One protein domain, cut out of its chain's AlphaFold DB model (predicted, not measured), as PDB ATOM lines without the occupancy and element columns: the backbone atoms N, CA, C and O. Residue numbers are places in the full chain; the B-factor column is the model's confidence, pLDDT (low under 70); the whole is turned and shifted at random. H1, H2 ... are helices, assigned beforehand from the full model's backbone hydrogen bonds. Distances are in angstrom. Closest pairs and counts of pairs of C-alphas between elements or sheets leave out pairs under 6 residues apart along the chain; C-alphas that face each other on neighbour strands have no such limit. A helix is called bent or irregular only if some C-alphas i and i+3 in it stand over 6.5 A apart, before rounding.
ATOM      1  N   PHE A   2     159.999 292.626 263.627       88.88
ATOM      2  CA  PHE A   2     160.005 293.065 262.214       88.88
ATOM      3  C   PHE A   2     159.916 294.599 262.095       88.88
ATOM      4  O   PHE A   2     160.779 295.210 261.462       88.88
ATOM      5  N   TYR A   3     158.944 295.210 262.783       89.06
ATOM      6  CA  TYR A   3     158.812 296.663 262.959       89.06
ATOM      7  C   TYR A   3     160.120 297.295 263.471       89.06
ATOM      8  O   TYR A   3     160.734 298.106 262.783       89.06
ATOM      9  N   THR A   4     160.637 296.784 264.594       90.12
ATOM     10  CA  THR A   4     161.900 297.192 265.238       90.12
ATOM     11  C   THR A   4     163.108 297.243 264.286       90.12
ATOM     12  O   THR A   4     163.900 298.181 264.351       90.12
ATOM     13  N   LEU A   5     163.269 296.263 263.385       89.81
ATOM     14  CA  LEU A   5     164.371 296.265 262.412       89.81
ATOM     15  C   LEU A   5     164.159 297.306 261.298       89.81
ATOM     16  O   LEU A   5     165.129 297.892 260.813       89.81
ATOM     17  N   GLY A   6     162.904 297.558 260.914       87.19
ATOM     18  CA  GLY A   6     162.533 298.670 260.037       87.19
ATOM     19  C   GLY A   6     162.866 300.027 260.656       87.19
ATOM     20  O   GLY A   6     163.404 300.900 259.981       87.19
ATOM     21  N   ASP A   7     162.632 300.184 261.954       87.06
ATOM     22  CA  ASP A   7     162.881 301.443 262.658       87.06
ATOM     23  C   ASP A   7     164.382 301.662 262.901       87.06
ATOM     24  O   ASP A   7     164.891 302.753 262.647       87.06
ATOM     25  N   TYR A   8     165.142 300.616 263.251       87.94
ATOM     26  CA  TYR A   8     166.614 300.662 263.269       87.94
ATOM     27  C   TYR A   8     167.213 301.036 261.909       87.94
ATOM     28  O   TYR A   8     168.206 301.770 261.851       87.94
ATOM     29  N   LYS A   9     166.619 300.550 260.811       86.00
ATOM     30  CA  LYS A   9     167.004 300.959 259.462       86.00
ATOM     31  C   LYS A   9     166.723 302.443 259.253       86.00
ATOM     32  O   LYS A   9     167.632 303.173 258.873       86.00
ATOM     33  N   ASP A  10     165.494 302.895 259.476       82.56
ATOM     34  CA  ASP A  10     165.113 304.267 259.144       82.56
ATOM     35  C   ASP A  10     165.876 305.281 260.020       82.56
ATOM     36  O   ASP A  10     166.397 306.264 259.492       82.56
ATOM     37  N   ILE A  11     166.098 304.985 261.310       83.50
ATOM     38  CA  ILE A  11     166.970 305.772 262.202       83.50
ATOM     39  C   ILE A  11     168.362 305.980 261.585       83.50
ATOM     40  O   ILE A  11     168.867 307.103 261.623       83.50
ATOM     41  N   LEU A  12     168.967 304.962 260.958       83.25
ATOM     42  CA  LEU A  12     170.253 305.101 260.258       83.25
ATOM     43  C   LEU A  12     170.183 306.090 259.076       83.25
ATOM     44  O   LEU A  12     171.153 306.806 258.824       83.25
ATOM     45  N   PHE A  13     169.056 306.149 258.363       76.94
ATOM     46  CA  PHE A  13     168.855 307.061 257.232       76.94
ATOM     47  C   PHE A  13     168.547 308.509 257.645       76.94
ATOM     48  O   PHE A  13     168.794 309.409 256.846       76.94
ATOM     49  N   SER A  14     168.118 308.767 258.888       70.88
ATOM     50  CA  SER A  14     167.874 310.137 259.392       70.88
ATOM     51  C   SER A  14     169.095 311.069 259.314       70.88
ATOM     52  O   SER A  14     168.944 312.287 259.239       70.88
ATOM     53  N   GLY A  15     170.312 310.509 259.343       59.09
ATOM     54  CA  GLY A  15     171.576 311.249 259.262       59.09
ATOM     55  C   GLY A  15     172.110 311.475 257.841       59.09
ATOM     56  O   GLY A  15     173.247 311.932 257.697       59.09
ATOM     57  N   ASP A  16     171.351 311.116 256.801       60.84
ATOM     58  CA  ASP A  16     171.735 311.347 255.405       60.84
ATOM     59  C   ASP A  16     171.518 312.820 254.994       60.84
ATOM     60  O   ASP A  16     170.580 313.481 255.433       60.84
ATOM     61  N   LYS A  17     172.402 313.351 254.143       48.38
ATOM     62  CA  LYS A  17     172.347 314.741 253.652       48.38
ATOM     63  C   LYS A  17     171.640 314.893 252.310       48.38
ATOM     64  O   LYS A  17     171.362 316.024 251.906       48.38
ATOM     65  N   ASP A  18     171.368 313.801 251.601       50.53
ATOM     66  CA  ASP A  18     170.645 313.878 250.336       50.53
ATOM     67  C   ASP A  18     169.134 314.043 250.578       50.53
ATOM     68  O   ASP A  18     168.395 313.071 250.755       50.53
ATOM     69  N   ASN A  19     168.658 315.292 250.454       42.47
ATOM     70  CA  ASN A  19     167.247 315.740 250.477       42.47
ATOM     71  C   ASN A  19     166.295 315.014 249.483       42.47
ATOM     72  O   ASN A  19     165.159 315.434 249.283       42.47
ATOM     73  N   LYS A  20     166.756 313.957 248.809       43.25
ATOM     74  CA  LYS A  20     166.013 313.135 247.845       43.25
ATOM     75  C   LYS A  20     165.448 311.849 248.449       43.25
ATOM     76  O   LYS A  20     164.581 311.249 247.825       43.25
ATOM     77  N   ASN A  21     165.919 311.430 249.625       42.84
ATOM     78  CA  ASN A  21     165.496 310.167 250.238       42.84
ATOM     79  C   ASN A  21     164.163 310.267 251.007       42.84
ATOM     80  O   ASN A  21     163.597 309.238 251.353       42.84
ATOM     81  N   GLY A  22     163.638 311.473 251.257       43.22
ATOM     82  CA  GLY A  22     162.327 311.698 251.897       43.22
ATOM     83  C   GLY A  22     162.320 311.638 253.434       43.22
ATOM     84  O   GLY A  22     161.435 312.225 254.050       43.22
ATOM     85  N   TYR A  23     163.328 311.018 254.050       50.72
ATOM     86  CA  TYR A  23     163.510 310.893 255.504       50.72
ATOM     87  C   TYR A  23     164.213 312.119 256.123       50.72
ATOM     88  O   TYR A  23     165.274 311.974 256.726       50.72
ATOM     89  N   SER A  24     163.680 313.339 255.957       46.28
ATOM     90  CA  SER A  24     164.304 314.524 256.584       46.28
ATOM     91  C   SER A  24     164.232 314.466 258.110       46.28
ATOM     92  O   SER A  24     165.194 314.816 258.788       46.28
ATOM     93  N   ASP A  25     163.105 313.997 258.645       53.88
ATOM     94  CA  ASP A  25     162.787 313.949 260.067       53.88
ATOM     95  C   ASP A  25     161.966 312.686 260.347       53.88
ATOM     96  O   ASP A  25     161.036 312.364 259.607       53.88
ATOM     97  N   ILE A  26     162.336 311.961 261.400       55.00
ATOM     98  CA  ILE A  26     161.658 310.751 261.890       55.00
ATOM     99  C   ILE A  26     160.909 311.067 263.183       55.00
ATOM    100  O   ILE A  26     159.827 310.537 263.421       55.00
ATOM    101  N   PHE A  27     161.445 311.979 263.995       56.28
ATOM    102  CA  PHE A  27     160.901 312.338 265.299       56.28
ATOM    103  C   PHE A  27     160.342 313.769 265.299       56.28
ATOM    104  O   PHE A  27     160.881 314.688 265.925       56.28
ATOM    105  N   SER A  28     159.223 313.974 264.600       52.38
ATOM    106  CA  SER A  28     158.483 315.239 264.635       52.38
ATOM    107  C   SER A  28     157.728 315.403 265.964       52.38
ATOM    108  O   SER A  28     156.573 315.001 266.077       52.38
ATOM    109  N   GLY A  29     158.371 316.010 266.963       49.75
ATOM    110  CA  GLY A  29     157.764 316.267 268.273       49.75
ATOM    111  C   GLY A  29     158.232 317.567 268.922       49.75
ATOM    112  O   GLY A  29     158.701 318.488 268.246       49.75
ATOM    113  N   ASP A  30     158.109 317.645 270.240       51.72
ATOM    114  CA  ASP A  30     158.478 318.809 271.046       51.72
ATOM    115  C   ASP A  30     159.984 319.123 271.035       51.72
ATOM    116  O   ASP A  30     160.813 318.372 270.513       51.72
ATOM    117  N   ASN A  31     160.369 320.267 271.614       63.03
ATOM    118  CA  ASN A  31     161.752 320.764 271.589       63.03
ATOM    119  C   ASN A  31     162.774 319.739 272.123       63.03
ATOM    120  O   ASN A  31     163.872 319.638 271.581       63.03
ATOM    121  N   VAL A  32     162.401 318.940 273.130       66.81
ATOM    122  CA  VAL A  32     163.238 317.858 273.683       66.81
ATOM    123  C   VAL A  32     163.436 316.723 272.671       66.81
ATOM    124  O   VAL A  32     164.542 316.199 272.536       66.81
ATOM    125  N   ILE A  33     162.387 316.360 271.931       66.44
ATOM    126  CA  ILE A  33     162.422 315.312 270.903       66.44
ATOM    127  C   ILE A  33     163.287 315.773 269.722       66.44
ATOM    128  O   ILE A  33     164.200 315.055 269.317       66.44
ATOM    129  N   LYS A  34     163.100 317.013 269.256       68.62
ATOM    130  CA  LYS A  34     163.935 317.642 268.215       68.62
ATOM    131  C   LYS A  34     165.411 317.734 268.617       68.62
ATOM    132  O   LYS A  34     166.290 317.489 267.794       68.62
ATOM    133  N   GLU A  35     165.715 318.045 269.881       76.12
ATOM    134  CA  GLU A  35     167.099 318.083 270.373       76.12
ATOM    135  C   GLU A  35     167.729 316.676 270.437       76.12
ATOM    136  O   GLU A  35     168.897 316.501 270.077       76.12
ATOM    137  N   ARG A  36     166.962 315.656 270.855       73.81
ATOM    138  CA  ARG A  36     167.386 314.244 270.838       73.81
ATOM    139  C   ARG A  36     167.648 313.763 269.408       73.81
ATOM    140  O   ARG A  36     168.720 313.224 269.146       73.81
ATOM    141  N   GLU A  37     166.726 314.016 268.481       72.94
ATOM    142  CA  GLU A  37     166.896 313.670 267.068       72.94
ATOM    143  C   GLU A  37     168.108 314.376 266.458       72.94
ATOM    144  O   GLU A  37     168.937 313.724 265.826       72.94
ATOM    145  N   SER A  38     168.271 315.681 266.696       75.75
ATOM    146  CA  SER A  38     169.434 316.433 266.223       75.75
ATOM    147  C   SER A  38     170.741 315.773 266.674       75.75
ATOM    148  O   SER A  38     171.611 315.530 265.843       75.75
ATOM    149  N   LYS A  39     170.858 315.359 267.946       82.12
ATOM    150  CA  LYS A  39     172.038 314.637 268.467       82.12
ATOM    151  C   LYS A  39     172.259 313.272 267.800       82.12
ATOM    152  O   LYS A  39     173.413 312.893 267.583       82.12
ATOM    153  N   ILE A  40     171.191 312.544 267.462       78.81
ATOM    154  CA  ILE A  40     171.247 311.259 266.740       78.81
ATOM    155  C   ILE A  40     171.748 311.486 265.308       78.81
ATOM    156  O   ILE A  40     172.790 310.937 264.936       78.81
ATOM    157  N   LYS A  41     171.080 312.366 264.547       76.69
ATOM    158  CA  LYS A  41     171.453 312.769 263.180       76.69
ATOM    159  C   LYS A  41     172.916 313.208 263.120       76.69
ATOM    160  O   LYS A  41     173.690 312.693 262.317       76.69
ATOM    161  N   ASP A  42     173.330 314.082 264.034       79.94
ATOM    162  CA  ASP A  42     174.683 314.637 264.119       79.94
ATOM    163  C   ASP A  42     175.745 313.561 264.443       79.94
ATOM    164  O   ASP A  42     176.885 313.642 263.986       79.94
ATOM    165  N   SER A  43     175.383 312.514 265.194       80.19
ATOM    166  CA  SER A  43     176.272 311.389 265.531       80.19
ATOM    167  C   SER A  43     176.426 310.392 264.377       80.19
ATOM    168  O   SER A  43     177.548 309.998 264.051       80.19
ATOM    169  N   ILE A  44     175.323 310.051 263.705       78.75
ATOM    170  CA  ILE A  44     175.313 309.241 262.476       78.75
ATOM    171  C   ILE A  44     176.106 309.961 261.376       78.75
ATOM    172  O   ILE A  44     176.994 309.384 260.749       78.75
ATOM    173  N   GLN A  45     175.869 311.261 261.205       75.94
ATOM    174  CA  GLN A  45     176.578 312.097 260.243       75.94
ATOM    175  C   GLN A  45     178.101 312.101 260.487       75.94
ATOM    176  O   GLN A  45     178.881 312.012 259.534       75.94
ATOM    177  N   LYS A  46     178.547 312.169 261.752       79.75
ATOM    178  CA  LYS A  46     179.976 312.096 262.119       79.75
ATOM    179  C   LYS A  46     180.596 310.738 261.791       79.75
ATOM    180  O   LYS A  46     181.755 310.710 261.383       79.75
ATOM    181  N   LEU A  47     179.850 309.633 261.907       76.94
ATOM    182  CA  LEU A  47     180.324 308.299 261.515       76.94
ATOM    183  C   LEU A  47     180.759 308.278 260.038       76.94
ATOM    184  O   LEU A  47     181.852 307.807 259.721       76.94
ATOM    185  N   PHE A  48     179.939 308.856 259.155       73.62
ATOM    186  CA  PHE A  48     180.134 308.825 257.703       73.62
ATOM    187  C   PHE A  48     181.019 309.957 257.133       73.62
ATOM    188  O   PHE A  48     181.404 309.896 255.965       73.62
ATOM    189  N   GLN A  49     181.392 310.976 257.923       69.38
ATOM    190  CA  GLN A  49     182.174 312.141 257.450       69.38
ATOM    191  C   GLN A  49     183.687 312.105 257.751       69.38
ATOM    192  O   GLN A  49     184.411 313.020 257.358       69.38
ATOM    193  N   ASN A  50     184.211 311.048 258.380       50.22
ATOM    194  CA  ASN A  50     185.643 310.915 258.700       50.22
ATOM    195  C   ASN A  50     186.520 310.580 257.464       50.22
ATOM    196  O   ASN A  50     187.000 309.456 257.317       50.22
ATOM    197  N   GLY A  51     186.733 311.554 256.564       47.09
ATOM    198  CA  GLY A  51     187.295 311.327 255.217       47.09
ATOM    199  C   GLY A  51     188.654 311.959 254.856       47.09
ATOM    200  O   GLY A  51     189.216 311.611 253.816       47.09
ATOM    201  N   ASP A  52     189.231 312.849 255.674       48.12
ATOM    202  CA  ASP A  52     190.346 313.735 255.255       48.12
ATOM    203  C   ASP A  52     191.685 313.049 254.895       48.12
ATOM    204  O   ASP A  52     192.612 313.699 254.397       48.12
ATOM    205  N   LYS A  53     191.835 311.735 255.120       46.50
ATOM    206  CA  LYS A  53     193.065 310.979 254.805       46.50
ATOM    207  C   LYS A  53     192.806 309.624 254.128       46.50
ATOM    208  O   LYS A  53     193.212 308.603 254.661       46.50
ATOM    209  N   LYS A  54     192.188 309.687 252.935       42.56
ATOM    210  CA  LYS A  54     192.310 308.828 251.718       42.56
ATOM    211  C   LYS A  54     192.627 307.311 251.841       42.56
ATOM    212  O   LYS A  54     193.556 306.955 252.559       42.56
ATOM    213  N   PRO A  55     192.143 306.456 250.902       46.94
ATOM    214  CA  PRO A  55     191.099 306.658 249.873       46.94
ATOM    215  C   PRO A  55     190.031 305.535 249.828       46.94
ATOM    216  O   PRO A  55     190.278 304.448 250.329       46.94
ATOM    217  N   SER A  56     188.919 305.755 249.102       42.28
ATOM    218  CA  SER A  56     187.991 304.705 248.611       42.28
ATOM    219  C   SER A  56     187.471 303.736 249.698       42.28
ATOM    220  O   SER A  56     188.080 302.700 249.947       42.28
ATOM    221  N   ILE A  57     186.325 303.961 250.344       44.22
ATOM    222  CA  ILE A  57     185.002 304.317 249.785       44.22
ATOM    223  C   ILE A  57     184.276 305.279 250.751       44.22
ATOM    224  O   ILE A  57     184.463 305.177 251.962       44.22
ATOM    225  N   GLN A  58     183.438 306.193 250.242       53.66
ATOM    226  CA  GLN A  58     182.441 306.884 251.076       53.66
ATOM    227  C   GLN A  58     181.240 305.957 251.260       53.66
ATOM    228  O   GLN A  58     180.310 306.001 250.461       53.66
ATOM    229  N   THR A  59     181.282 305.096 252.280       62.28
ATOM    230  CA  THR A  59     180.191 304.153 252.546       62.28
ATOM    231  C   THR A  59     178.926 304.932 252.884       62.28
ATOM    232  O   THR A  59     178.857 305.560 253.940       62.28
ATOM    233  N   THR A  60     177.937 304.918 251.994       74.56
ATOM    234  CA  THR A  60     176.638 305.562 252.245       74.56
ATOM    235  C   THR A  60     175.851 304.799 253.320       74.56
ATOM    236  O   THR A  60     176.112 303.608 253.525       74.56
ATOM    237  N   PRO A  61     174.845 305.414 253.978       78.31
ATOM    238  CA  PRO A  61     173.908 304.684 254.838       78.31
ATOM    239  C   PRO A  61     173.284 303.469 254.125       78.31
ATOM    240  O   PRO A  61     173.165 302.398 254.717       78.31
ATOM    241  N   THR A  62     173.011 303.587 252.818       79.31
ATOM    242  CA  THR A  62     172.540 302.499 251.944       79.31
ATOM    243  C   THR A  62     173.526 301.335 251.854       79.31
ATOM    244  O   THR A  62     173.150 300.192 252.111       79.31
ATOM    245  N   GLU A  63     174.790 301.602 251.514       81.75
ATOM    246  CA  GLU A  63     175.840 300.575 251.434       81.75
ATOM    247  C   GLU A  63     176.126 299.947 252.805       81.75
ATOM    248  O   GLU A  63     176.387 298.746 252.908       81.75
ATOM    249  N   TRP A  64     176.043 300.744 253.874       86.44
ATOM    250  CA  TRP A  64     176.198 300.256 255.238       86.44
ATOM    251  C   TRP A  64     175.042 299.330 255.629       86.44
ATOM    252  O   TRP A  64     175.299 298.240 256.142       86.44
ATOM    253  N   TRP A  65     173.784 299.690 255.349       86.62
ATOM    254  CA  TRP A  65     172.643 298.821 255.653       86.62
ATOM    255  C   TRP A  65     172.676 297.526 254.837       86.62
ATOM    256  O   TRP A  65     172.516 296.445 255.399       86.62
ATOM    257  N   GLN A  66     172.964 297.604 253.533       85.00
ATOM    258  CA  GLN A  66     173.094 296.418 252.674       85.00
ATOM    259  C   GLN A  66     174.166 295.438 253.165       85.00
ATOM    260  O   GLN A  66     174.038 294.234 252.948       85.00
ATOM    261  N   LYS A  67     175.212 295.939 253.832       87.75
ATOM    262  CA  LYS A  67     176.266 295.110 254.414       87.75
ATOM    263  C   LYS A  67     175.899 294.535 255.785       87.75
ATOM    264  O   LYS A  67     176.135 293.354 255.999       87.75
ATOM    265  N   ASN A  68     175.389 295.354 256.709       88.81
ATOM    266  CA  ASN A  68     175.285 294.991 258.132       88.81
ATOM    267  C   ASN A  68     173.847 294.667 258.594       88.81
ATOM    268  O   ASN A  68     173.678 294.111 259.672       88.81
ATOM    269  N   GLY A  69     172.801 294.975 257.812       86.00
ATOM    270  CA  GLY A  69     171.397 294.755 258.205       86.00
ATOM    271  C   GLY A  69     171.043 293.284 258.468       86.00
ATOM    272  O   GLY A  69     170.258 292.984 259.365       86.00
ATOM    273  N   LYS A  70     171.696 292.355 257.753       88.38
ATOM    274  CA  LYS A  70     171.639 290.914 258.049       88.38
ATOM    275  C   LYS A  70     172.242 290.597 259.419       88.38
ATOM    276  O   LYS A  70     171.636 289.858 260.187       88.38
ATOM    277  N   ASP A  71     173.418 291.143 259.711       89.06
ATOM    278  CA  ASP A  71     174.160 290.864 260.945       89.06
ATOM    279  C   ASP A  71     173.425 291.442 262.172       89.06
ATOM    280  O   ASP A  71     173.429 290.836 263.241       89.06
ATOM    281  N   ILE A  72     172.721 292.573 262.004       90.06
ATOM    282  CA  ILE A  72     171.808 293.137 263.014       90.06
ATOM    283  C   ILE A  72     170.652 292.169 263.293       90.06
ATOM    284  O   ILE A  72     170.369 291.890 264.454       90.06
ATOM    285  N   TRP A  73     170.016 291.611 262.256       90.12
ATOM    286  CA  TRP A  73     168.952 290.614 262.428       90.12
ATOM    287  C   TRP A  73     169.444 289.324 263.097       90.12
ATOM    288  O   TRP A  73     168.805 288.832 264.025       90.12
ATOM    289  N   GLU A  74     170.602 288.800 262.684       87.75
ATOM    290  CA  GLU A  74     171.216 287.635 263.336       87.75
ATOM    291  C   GLU A  74     171.558 287.927 264.807       87.75
ATOM    292  O   GLU A  74     171.339 287.067 265.656       87.75
ATOM    293  N   GLY A  75     171.989 289.150 265.134       87.88
ATOM    294  CA  GLY A  75     172.168 289.611 266.513       87.88
ATOM    295  C   GLY A  75     170.859 289.722 267.309       87.88
ATOM    296  O   GLY A  75     170.824 289.319 268.469       87.88
ATOM    297  N   MET A  76     169.775 290.206 266.695       89.38
ATOM    298  CA  MET A  76     168.453 290.298 267.332       89.38
ATOM    299  C   MET A  76     167.859 288.916 267.636       89.38
ATOM    300  O   MET A  76     167.331 288.719 268.724       89.38
ATOM    301  N   ILE A  77     167.979 287.948 266.720       87.38
ATOM    302  CA  ILE A  77     167.543 286.564 266.975       87.38
ATOM    303  C   ILE A  77     168.480 285.867 267.975       87.38
ATOM    304  O   ILE A  77     168.013 285.116 268.826       87.38
ATOM    305  N   CYS A  78     169.786 286.153 267.945       86.69
ATOM    306  CA  CYS A  78     170.723 285.661 268.958       86.69
ATOM    307  C   CYS A  78     170.400 286.190 270.364       86.69
ATOM    308  O   CYS A  78     170.657 285.490 271.332       86.69
ATOM    309  N   ALA A  79     169.827 287.390 270.507       85.88
ATOM    310  CA  ALA A  79     169.425 287.904 271.816       85.88
ATOM    311  C   ALA A  79     168.282 287.083 272.448       85.88
ATOM    312  O   ALA A  79     168.259 286.935 273.664       85.88
ATOM    313  N   LEU A  80     167.394 286.485 271.638       85.50
ATOM    314  CA  LEU A  80     166.300 285.630 272.124       85.50
ATOM    315  C   LEU A  80     166.789 284.330 272.777       85.50
ATOM    316  O   LEU A  80     166.067 283.737 273.569       85.50
ATOM    317  N   THR A  81     168.011 283.875 272.474       85.06
ATOM    318  CA  THR A  81     168.584 282.683 273.117       85.06
ATOM    319  C   THR A  81     169.210 282.994 274.476       85.06
ATOM    320  O   THR A  81     169.937 282.155 274.998       85.06
ATOM    321  N   TYR A  82     168.988 284.183 275.044       82.88
ATOM    322  CA  TYR A  82     169.511 284.591 276.345       82.88
ATOM    323  C   TYR A  82     168.389 285.108 277.244       82.88
ATOM    324  O   TYR A  82     167.713 286.081 276.928       82.88
ATOM    325  N   THR A  83     168.254 284.489 278.413       76.19
ATOM    326  CA  THR A  83     167.400 284.973 279.505       76.19
ATOM    327  C   THR A  83     168.217 285.872 280.431       76.19
ATOM    328  O   THR A  83     169.400 285.601 280.680       76.19
ATOM    329  N   ASP A  84     167.619 286.948 280.957       70.00
ATOM    330  CA  ASP A  84     168.277 287.679 282.043       70.00
ATOM    331  C   ASP A  84     168.337 286.782 283.288       70.00
ATOM    332  O   ASP A  84     167.451 285.984 283.582       70.00
ATOM    333  N   SER A  85     169.440 286.893 284.012       58.28
ATOM    334  CA  SER A  85     169.782 286.047 285.151       58.28
ATOM    335  C   SER A  85     169.123 286.480 286.468       58.28
ATOM    336  O   SER A  85     169.395 285.866 287.499       58.28
ATOM    337  N   GLY A  86     168.327 287.559 286.457       59.88
ATOM    338  CA  GLY A  86     167.700 288.213 287.621       59.88
ATOM    339  C   GLY A  86     168.689 288.940 288.549       59.88
ATOM    340  O   GLY A  86     168.427 290.036 289.047       59.88
ATOM    341  N   ASP A  87     169.871 288.363 288.749       57.66
ATOM    342  CA  ASP A  87     170.941 288.896 289.583       57.66
ATOM    343  C   ASP A  87     171.724 290.026 288.899       57.66
ATOM    344  O   ASP A  87     172.533 289.803 287.993       57.66
ATOM    345  N   LYS A  88     171.584 291.248 289.429       54.00
ATOM    346  CA  LYS A  88     172.324 292.445 288.991       54.00
ATOM    347  C   LYS A  88     173.847 292.226 288.997       54.00
ATOM    348  O   LYS A  88     174.519 292.435 290.006       54.00
ATOM    349  N   GLY A  89     174.399 291.890 287.829       62.03
ATOM    350  CA  GLY A  89     175.838 291.735 287.589       62.03
ATOM    351  C   GLY A  89     176.318 290.314 287.272       62.03
ATOM    352  O   GLY A  89     177.525 290.135 287.096       62.03
ATOM    353  N   LYS A  90     175.429 289.318 287.171       65.31
ATOM    354  CA  LYS A  90     175.747 288.044 286.503       65.31
ATOM    355  C   LYS A  90     175.629 288.198 284.971       65.31
ATOM    356  O   LYS A  90     174.962 289.120 284.503       65.31
ATOM    357  N   PRO A  91     176.315 287.362 284.167       70.75
ATOM    358  CA  PRO A  91     176.055 287.289 282.731       70.75
ATOM    359  C   PRO A  91     174.674 286.654 282.473       70.75
ATOM    360  O   PRO A  91     174.276 285.777 283.246       70.75
ATOM    361  N   PRO A  92     173.967 287.041 281.395       78.00
ATOM    362  CA  PRO A  92     172.699 286.417 281.026       78.00
ATOM    363  C   PRO A  92     172.902 284.933 280.698       78.00
ATOM    364  O   PRO A  92     173.976 284.520 280.246       78.00
ATOM    365  N   LYS A  93     171.873 284.124 280.945       81.31
ATOM    366  CA  LYS A  93     171.927 282.670 280.792       81.31
ATOM    367  C   LYS A  93     171.463 282.289 279.389       81.31
ATOM    368  O   LYS A  93     170.331 282.580 279.010       81.31
ATOM    369  N   GLU A  94     172.327 281.611 278.640       83.69
ATOM    370  CA  GLU A  94     171.970 281.082 277.324       83.69
ATOM    371  C   GLU A  94     171.001 279.894 277.464       83.69
ATOM    372  O   GLU A  94     171.205 279.005 278.298       83.69
ATOM    373  N   ASP A  95     169.943 279.891 276.657       83.88
ATOM    374  CA  ASP A  95     168.982 278.801 276.546       83.88
ATOM    375  C   ASP A  95     169.349 277.907 275.353       83.88
ATOM    376  O   ASP A  95     169.164 278.264 274.187       83.88
ATOM    377  N   GLU A  96     169.902 276.729 275.648       83.56
ATOM    378  CA  GLU A  96     170.333 275.764 274.629       83.56
ATOM    379  C   GLU A  96     169.146 275.136 273.860       83.56
ATOM    380  O   GLU A  96     169.348 274.636 272.752       83.56
ATOM    381  N   SER A  97     167.912 275.191 274.390       84.81
ATOM    382  CA  SER A  97     166.703 274.700 273.709       84.81
ATOM    383  C   SER A  97     166.269 275.678 272.617       84.81
ATOM    384  O   SER A  97     166.240 275.317 271.440       84.81
ATOM    385  N   LEU A  98     166.061 276.954 272.964       83.50
ATOM    386  CA  LEU A  98     165.745 278.025 272.009       83.50
ATOM    387  C   LEU A  98     166.861 278.208 270.973       83.50
ATOM    388  O   LEU A  98     166.605 278.385 269.782       83.50
ATOM    389  N   LYS A  99     168.122 278.088 271.391       84.25
ATOM    390  CA  LYS A  99     169.281 278.098 270.489       84.25
ATOM    391  C   LYS A  99     169.277 276.904 269.535       84.25
ATOM    392  O   LYS A  99     169.455 277.102 268.336       84.25
ATOM    393  N   GLY A 100     168.995 275.695 270.025       83.56
ATOM    394  CA  GLY A 100     168.779 274.505 269.194       83.56
ATOM    395  C   GLY A 100     167.541 274.601 268.290       83.56
ATOM    396  O   GLY A 100     167.506 273.984 267.222       83.56
ATOM    397  N   ALA A 101     166.543 275.408 268.654       85.50
ATOM    398  CA  ALA A 101     165.364 275.698 267.842       85.50
ATOM    399  C   ALA A 101     165.658 276.702 266.708       85.50
ATOM    400  O   ALA A 101     165.199 276.479 265.585       85.50
ATOM    401  N   LEU A 102     166.465 277.739 266.959       85.38
ATOM    402  CA  LEU A 102     166.727 278.858 266.036       85.38
ATOM    403  C   LEU A 102     167.988 278.687 265.159       85.38
ATOM    404  O   LEU A 102     168.017 279.151 264.013       85.38
ATOM    405  N   PHE A 103     169.024 278.006 265.655       85.75
ATOM    406  CA  PHE A 103     170.329 277.857 264.996       85.75
ATOM    407  C   PHE A 103     170.599 276.420 264.520       85.75
ATOM    408  O   PHE A 103     170.018 275.446 264.994       85.75
ATOM    409  N   GLU A 104     171.485 276.282 263.536       83.12
ATOM    410  CA  GLU A 104     171.943 274.990 263.014       83.12
ATOM    411  C   GLU A 104     172.856 274.274 264.024       83.12
ATOM    412  O   GLU A 104     173.861 274.833 264.466       83.12
ATOM    413  N   ASN A 105     172.565 273.010 264.350       70.69
ATOM    414  CA  ASN A 105     173.317 272.254 265.359       70.69
ATOM    415  C   ASN A 105     174.835 272.249 265.079       70.69
ATOM    416  O   ASN A 105     175.303 271.759 264.047       70.69
ATOM    417  N   GLY A 106     175.610 272.791 266.024       62.41
ATOM    418  CA  GLY A 106     177.068 272.911 265.927       62.41
ATOM    419  C   GLY A 106     177.585 274.077 265.068       62.41
ATOM    420  O   GLY A 106     178.772 274.090 264.740       62.41
ATOM    421  N   LYS A 107     176.740 275.048 264.690       61.94
ATOM    422  CA  LYS A 107     177.134 276.252 263.936       61.94
ATOM    423  C   LYS A 107     176.416 277.501 264.453       61.94
ATOM    424  O   LYS A 107     175.203 277.504 264.619       61.94
ATOM    425  N   ASN A 108     177.134 278.618 264.551       69.81
ATOM    426  CA  ASN A 108     176.545 279.937 264.816       69.81
ATOM    427  C   ASN A 108     175.898 280.515 263.536       69.81
ATOM    428  O   ASN A 108     176.277 281.583 263.063       69.81
ATOM    429  N   THR A 109     174.971 279.774 262.927       80.12
ATOM    430  CA  THR A 109     174.234 280.159 261.715       80.12
ATOM    431  C   THR A 109     172.756 279.848 261.900       80.12
ATOM    432  O   THR A 109     172.426 278.713 262.245       80.12
ATOM    433  N   LEU A 110     171.878 280.824 261.655       83.56
ATOM    434  CA  LEU A 110     170.428 280.621 261.712       83.56
ATOM    435  C   LEU A 110     169.971 279.532 260.737       83.56
ATOM    436  O   LEU A 110     170.485 279.449 259.613       83.56
ATOM    437  N   LYS A 111     168.961 278.756 261.142       84.94
ATOM    438  CA  LYS A 111     168.269 277.817 260.247       84.94
ATOM    439  C   LYS A 111     167.649 278.556 259.061       84.94
ATOM    440  O   LYS A 111     167.328 279.743 259.139       84.94
ATOM    441  N   SER A 112     167.488 277.854 257.941       81.00
ATOM    442  CA  SER A 112     167.104 278.438 256.644       81.00
ATOM    443  C   SER A 112     165.781 279.217 256.645       81.00
ATOM    444  O   SER A 112     165.617 280.121 255.824       81.00
ATOM    445  N   ASN A 113     164.865 278.924 257.569       82.31
ATOM    446  CA  ASN A 113     163.596 279.629 257.758       82.31
ATOM    447  C   ASN A 113     163.727 280.969 258.508       82.31
ATOM    448  O   ASN A 113     162.889 281.837 258.296       82.31
ATOM    449  N   TYR A 114     164.766 281.173 259.329       84.12
ATOM    450  CA  TYR A 114     164.951 282.397 260.131       84.12
ATOM    451  C   TYR A 114     165.922 283.421 259.513       84.12
ATOM    452  O   TYR A 114     166.110 284.515 260.050       84.12
ATOM    453  N   GLN A 115     166.562 283.099 258.386       85.12
ATOM    454  CA  GLN A 115     167.542 283.979 257.739       85.12
ATOM    455  C   GLN A 115     166.883 285.221 257.103       85.12
ATOM    456  O   GLN A 115     165.801 285.156 256.524       85.12
ATOM    457  N   TYR A 116     167.589 286.359 257.143       82.81
ATOM    458  CA  TYR A 116     167.092 287.693 256.749       82.81
ATOM    459  C   TYR A 116     166.422 287.779 255.355       82.81
ATOM    460  O   TYR A 116     165.537 288.601 255.144       82.81
ATOM    461  N   GLY A 117     166.849 286.956 254.389       80.94
ATOM    462  CA  GLY A 117     166.315 286.951 253.016       80.94
ATOM    463  C   GLY A 117     165.217 285.913 252.732       80.94
ATOM    464  O   GLY A 117     164.711 285.868 251.607       80.94
ATOM    465  N   SER A 118     164.884 285.062 253.706       80.06
ATOM    466  CA  SER A 118     163.933 283.949 253.567       80.06
ATOM    467  C   SER A 118     162.780 284.000 254.568       80.06
ATOM    468  O   SER A 118     161.681 283.588 254.198       80.06
ATOM    469  N   ILE A 119     163.001 284.522 255.782       84.38
ATOM    470  CA  ILE A 119     161.944 284.673 256.786       84.38
ATOM    471  C   ILE A 119     160.865 285.655 256.315       84.38
ATOM    472  O   ILE A 119     161.154 286.685 255.692       84.38
ATOM    473  N   LYS A 120     159.613 285.324 256.630       83.75
ATOM    474  CA  LYS A 120     158.410 286.081 256.293       83.75
ATOM    475  C   LYS A 120     157.611 286.415 257.546       83.75
ATOM    476  O   LYS A 120     157.676 285.686 258.530       83.75
ATOM    477  N   LEU A 121     156.817 287.472 257.445       73.44
ATOM    478  CA  LEU A 121     155.610 287.659 258.233       73.44
ATOM    479  C   LEU A 121     154.468 286.993 257.449       73.44
ATOM    480  O   LEU A 121     154.150 287.455 256.355       73.44
ATOM    481  N   ASP A 122     153.943 285.865 257.930       61.75
ATOM    482  CA  ASP A 122     152.758 285.208 257.360       61.75
ATOM    483  C   ASP A 122     151.534 285.603 258.211       61.75
ATOM    484  O   ASP A 122     151.372 285.149 259.345       61.75
ATOM    485  N   ASP A 123     150.689 286.479 257.652       49.19
ATOM    486  CA  ASP A 123     149.659 287.298 258.331       49.19
ATOM    487  C   ASP A 123     148.408 286.511 258.819       49.19
ATOM    488  O   ASP A 123     147.276 287.009 258.785       49.19
ATOM    489  N   GLY A 124     148.598 285.249 259.214       41.62
ATOM    490  CA  GLY A 124     147.553 284.306 259.626       41.62
ATOM    491  C   GLY A 124     148.020 283.187 260.565       41.62
ATOM    492  O   GLY A 124     147.241 282.279 260.842       41.62
ATOM    493  N   ALA A 125     149.263 283.227 261.061       33.12
ATOM    494  CA  ALA A 125     149.732 282.308 262.097       33.12
ATOM    495  C   ALA A 125     149.250 282.767 263.487       33.12
ATOM    496  O   ALA A 125     149.959 283.467 264.211       33.12
ATOM    497  N   THR A 144     155.024 288.442 253.782       75.94
ATOM    498  CA  THR A 144     155.958 289.505 253.414       75.94
ATOM    499  C   THR A 144     157.337 289.174 253.966       75.94
ATOM    500  O   THR A 144     157.513 289.075 255.180       75.94
ATOM    501  N   LYS A 145     158.345 289.031 253.098       84.94
ATOM    502  CA  LYS A 145     159.722 288.795 253.549       84.94
ATOM    503  C   LYS A 145     160.229 289.964 254.378       84.94
ATOM    504  O   LYS A 145     159.929 291.117 254.067       84.94
ATOM    505  N   LEU A 146     161.096 289.685 255.347       84.44
ATOM    506  CA  LEU A 146     161.722 290.718 256.177       84.44
ATOM    507  C   LEU A 146     162.405 291.820 255.346       84.44
ATOM    508  O   LEU A 146     162.222 292.996 255.644       84.44
ATOM    509  N   SER A 147     163.114 291.470 254.265       81.19
ATOM    510  CA  SER A 147     163.742 292.434 253.340       81.19
ATOM    511  C   SER A 147     162.766 293.449 252.736       81.19
ATOM    512  O   SER A 147     163.124 294.606 252.494       81.19
ATOM    513  N   ASP A 148     161.538 293.002 252.494       80.44
ATOM    514  CA  ASP A 148     160.522 293.718 251.732       80.44
ATOM    515  C   ASP A 148     159.652 294.525 252.711       80.44
ATOM    516  O   ASP A 148     159.373 295.701 252.481       80.44
ATOM    517  N   PHE A 149     159.353 293.935 253.874       84.19
ATOM    518  CA  PHE A 149     158.742 294.579 255.035       84.19
ATOM    519  C   PHE A 149     159.569 295.771 255.542       84.19
ATOM    520  O   PHE A 149     159.076 296.892 255.618       84.19
ATOM    521  N   VAL A 150     160.867 295.556 255.785       83.94
ATOM    522  CA  VAL A 150     161.842 296.591 256.186       83.94
ATOM    523  C   VAL A 150     162.033 297.649 255.086       83.94
ATOM    524  O   VAL A 150     162.619 298.703 255.326       83.94
ATOM    525  N   SER A 151     161.515 297.421 253.875       79.44
ATOM    526  CA  SER A 151     161.502 298.384 252.767       79.44
ATOM    527  C   SER A 151     160.169 299.127 252.580       79.44
ATOM    528  O   SER A 151     160.105 300.020 251.733       79.44
TER     529      SER A 151
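What this domain is: This is residues 2 to 125 and 144 to 151 of the 1142 residues of an uncharacterized protein of Plasmodium falciparum FCH/4 (UniProt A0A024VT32). The kinked helix H3 makes the spine of a loose frame, with H1 beside it; H2 stands crosswise at the end where H1 finishes and H3 starts, and the short H4 sits at the far end of H3. The small H5 is by the start of H1, long loops join the parts, and residues 51 to 57 stick out. The printed part has 132 residues, with five named helices, H1 to H5 in order along the chain, and no named strand. The class is all helix, though the helices hold 61 of the 132 residues, under half. The whole is loose, with a radius of gyration of the C-alphas of 18.4 A and spans of 46 by 41 by 37 A.

Where its parts are: Find C-alpha 61 at (173.908, 304.684, 254.838); from there H3, residues 61 to 80, runs 26.8 A to C-alpha 80 at (166.300, 285.630, 272.124). It has a kink of 49 degrees near residue 68 and is irregular: C-alphas 67 and 70 are 7.2 A apart. H1, residues 2 to 13, begins at C-alpha 2 at (160.005, 293.065, 262.214) and is 17.3 A long. H2, residues 31 to 48, is 25.9 A long. Look for H4 at residues 96 to 102 and for H5 at residues 146 to 149.

How they stand to each other: Start at H3, which touches H1; the closest C-alphas, of Phe 13 and Pro 61, are 6.1 A apart. These two run opposite ways at a shallow tilt of 34 degrees, only just short of steep. H2 is near H3, with 5 pairs of C-alphas within 10 A. H2 is close to H1 but not clearly touching: their closest C-alphas, of Leu 12 and Ile 44, are 6.9 A apart, and their lines are about perpendicular at 73 degrees. At the other end, H3 and H4 form a helical hairpin at a steep tilt of 41 degrees, opposite ways. They only just touch, with 3 pairs of C-alphas within 8 A, by residues 77 to 80 of H3 alone; the closest C-alphas, of Leu 80 and Leu 98, are 7.6 A apart. H5 and H1 only just touch, with 3 such pairs, by residues 2 to 6 of H1 alone; the closest C-alphas, of Phe 2 and Leu 146, are 6.7 A apart. In H1, H2 and H4 every O i to N i+4 pair is within hydrogen-bond range, in H3 13 of 16 are, and H5 is too short for such a pair.

The domain as a whole: The two C-alphas farthest apart, of Lys 53 and Gly 124, are 53.0 A apart. The links H1 to H2, H2 to H3 and H3 to H4 are long; in the last, residues 82 to 83 pair antiparallel with residues 93 to 94. The link H4 to H5 runs across the cut: residues 126 to 143 are not printed, and C-alphas 125 and 144 are 12.9 A apart. Beside the cut, residues 120 to 121 pair antiparallel with residues 144 to 145. The mean pLDDT of the printed part is 72.8; residues 15 to 34, 49 to 59, 85 to 90, 106 to 108 and 122 to 125 are under 70.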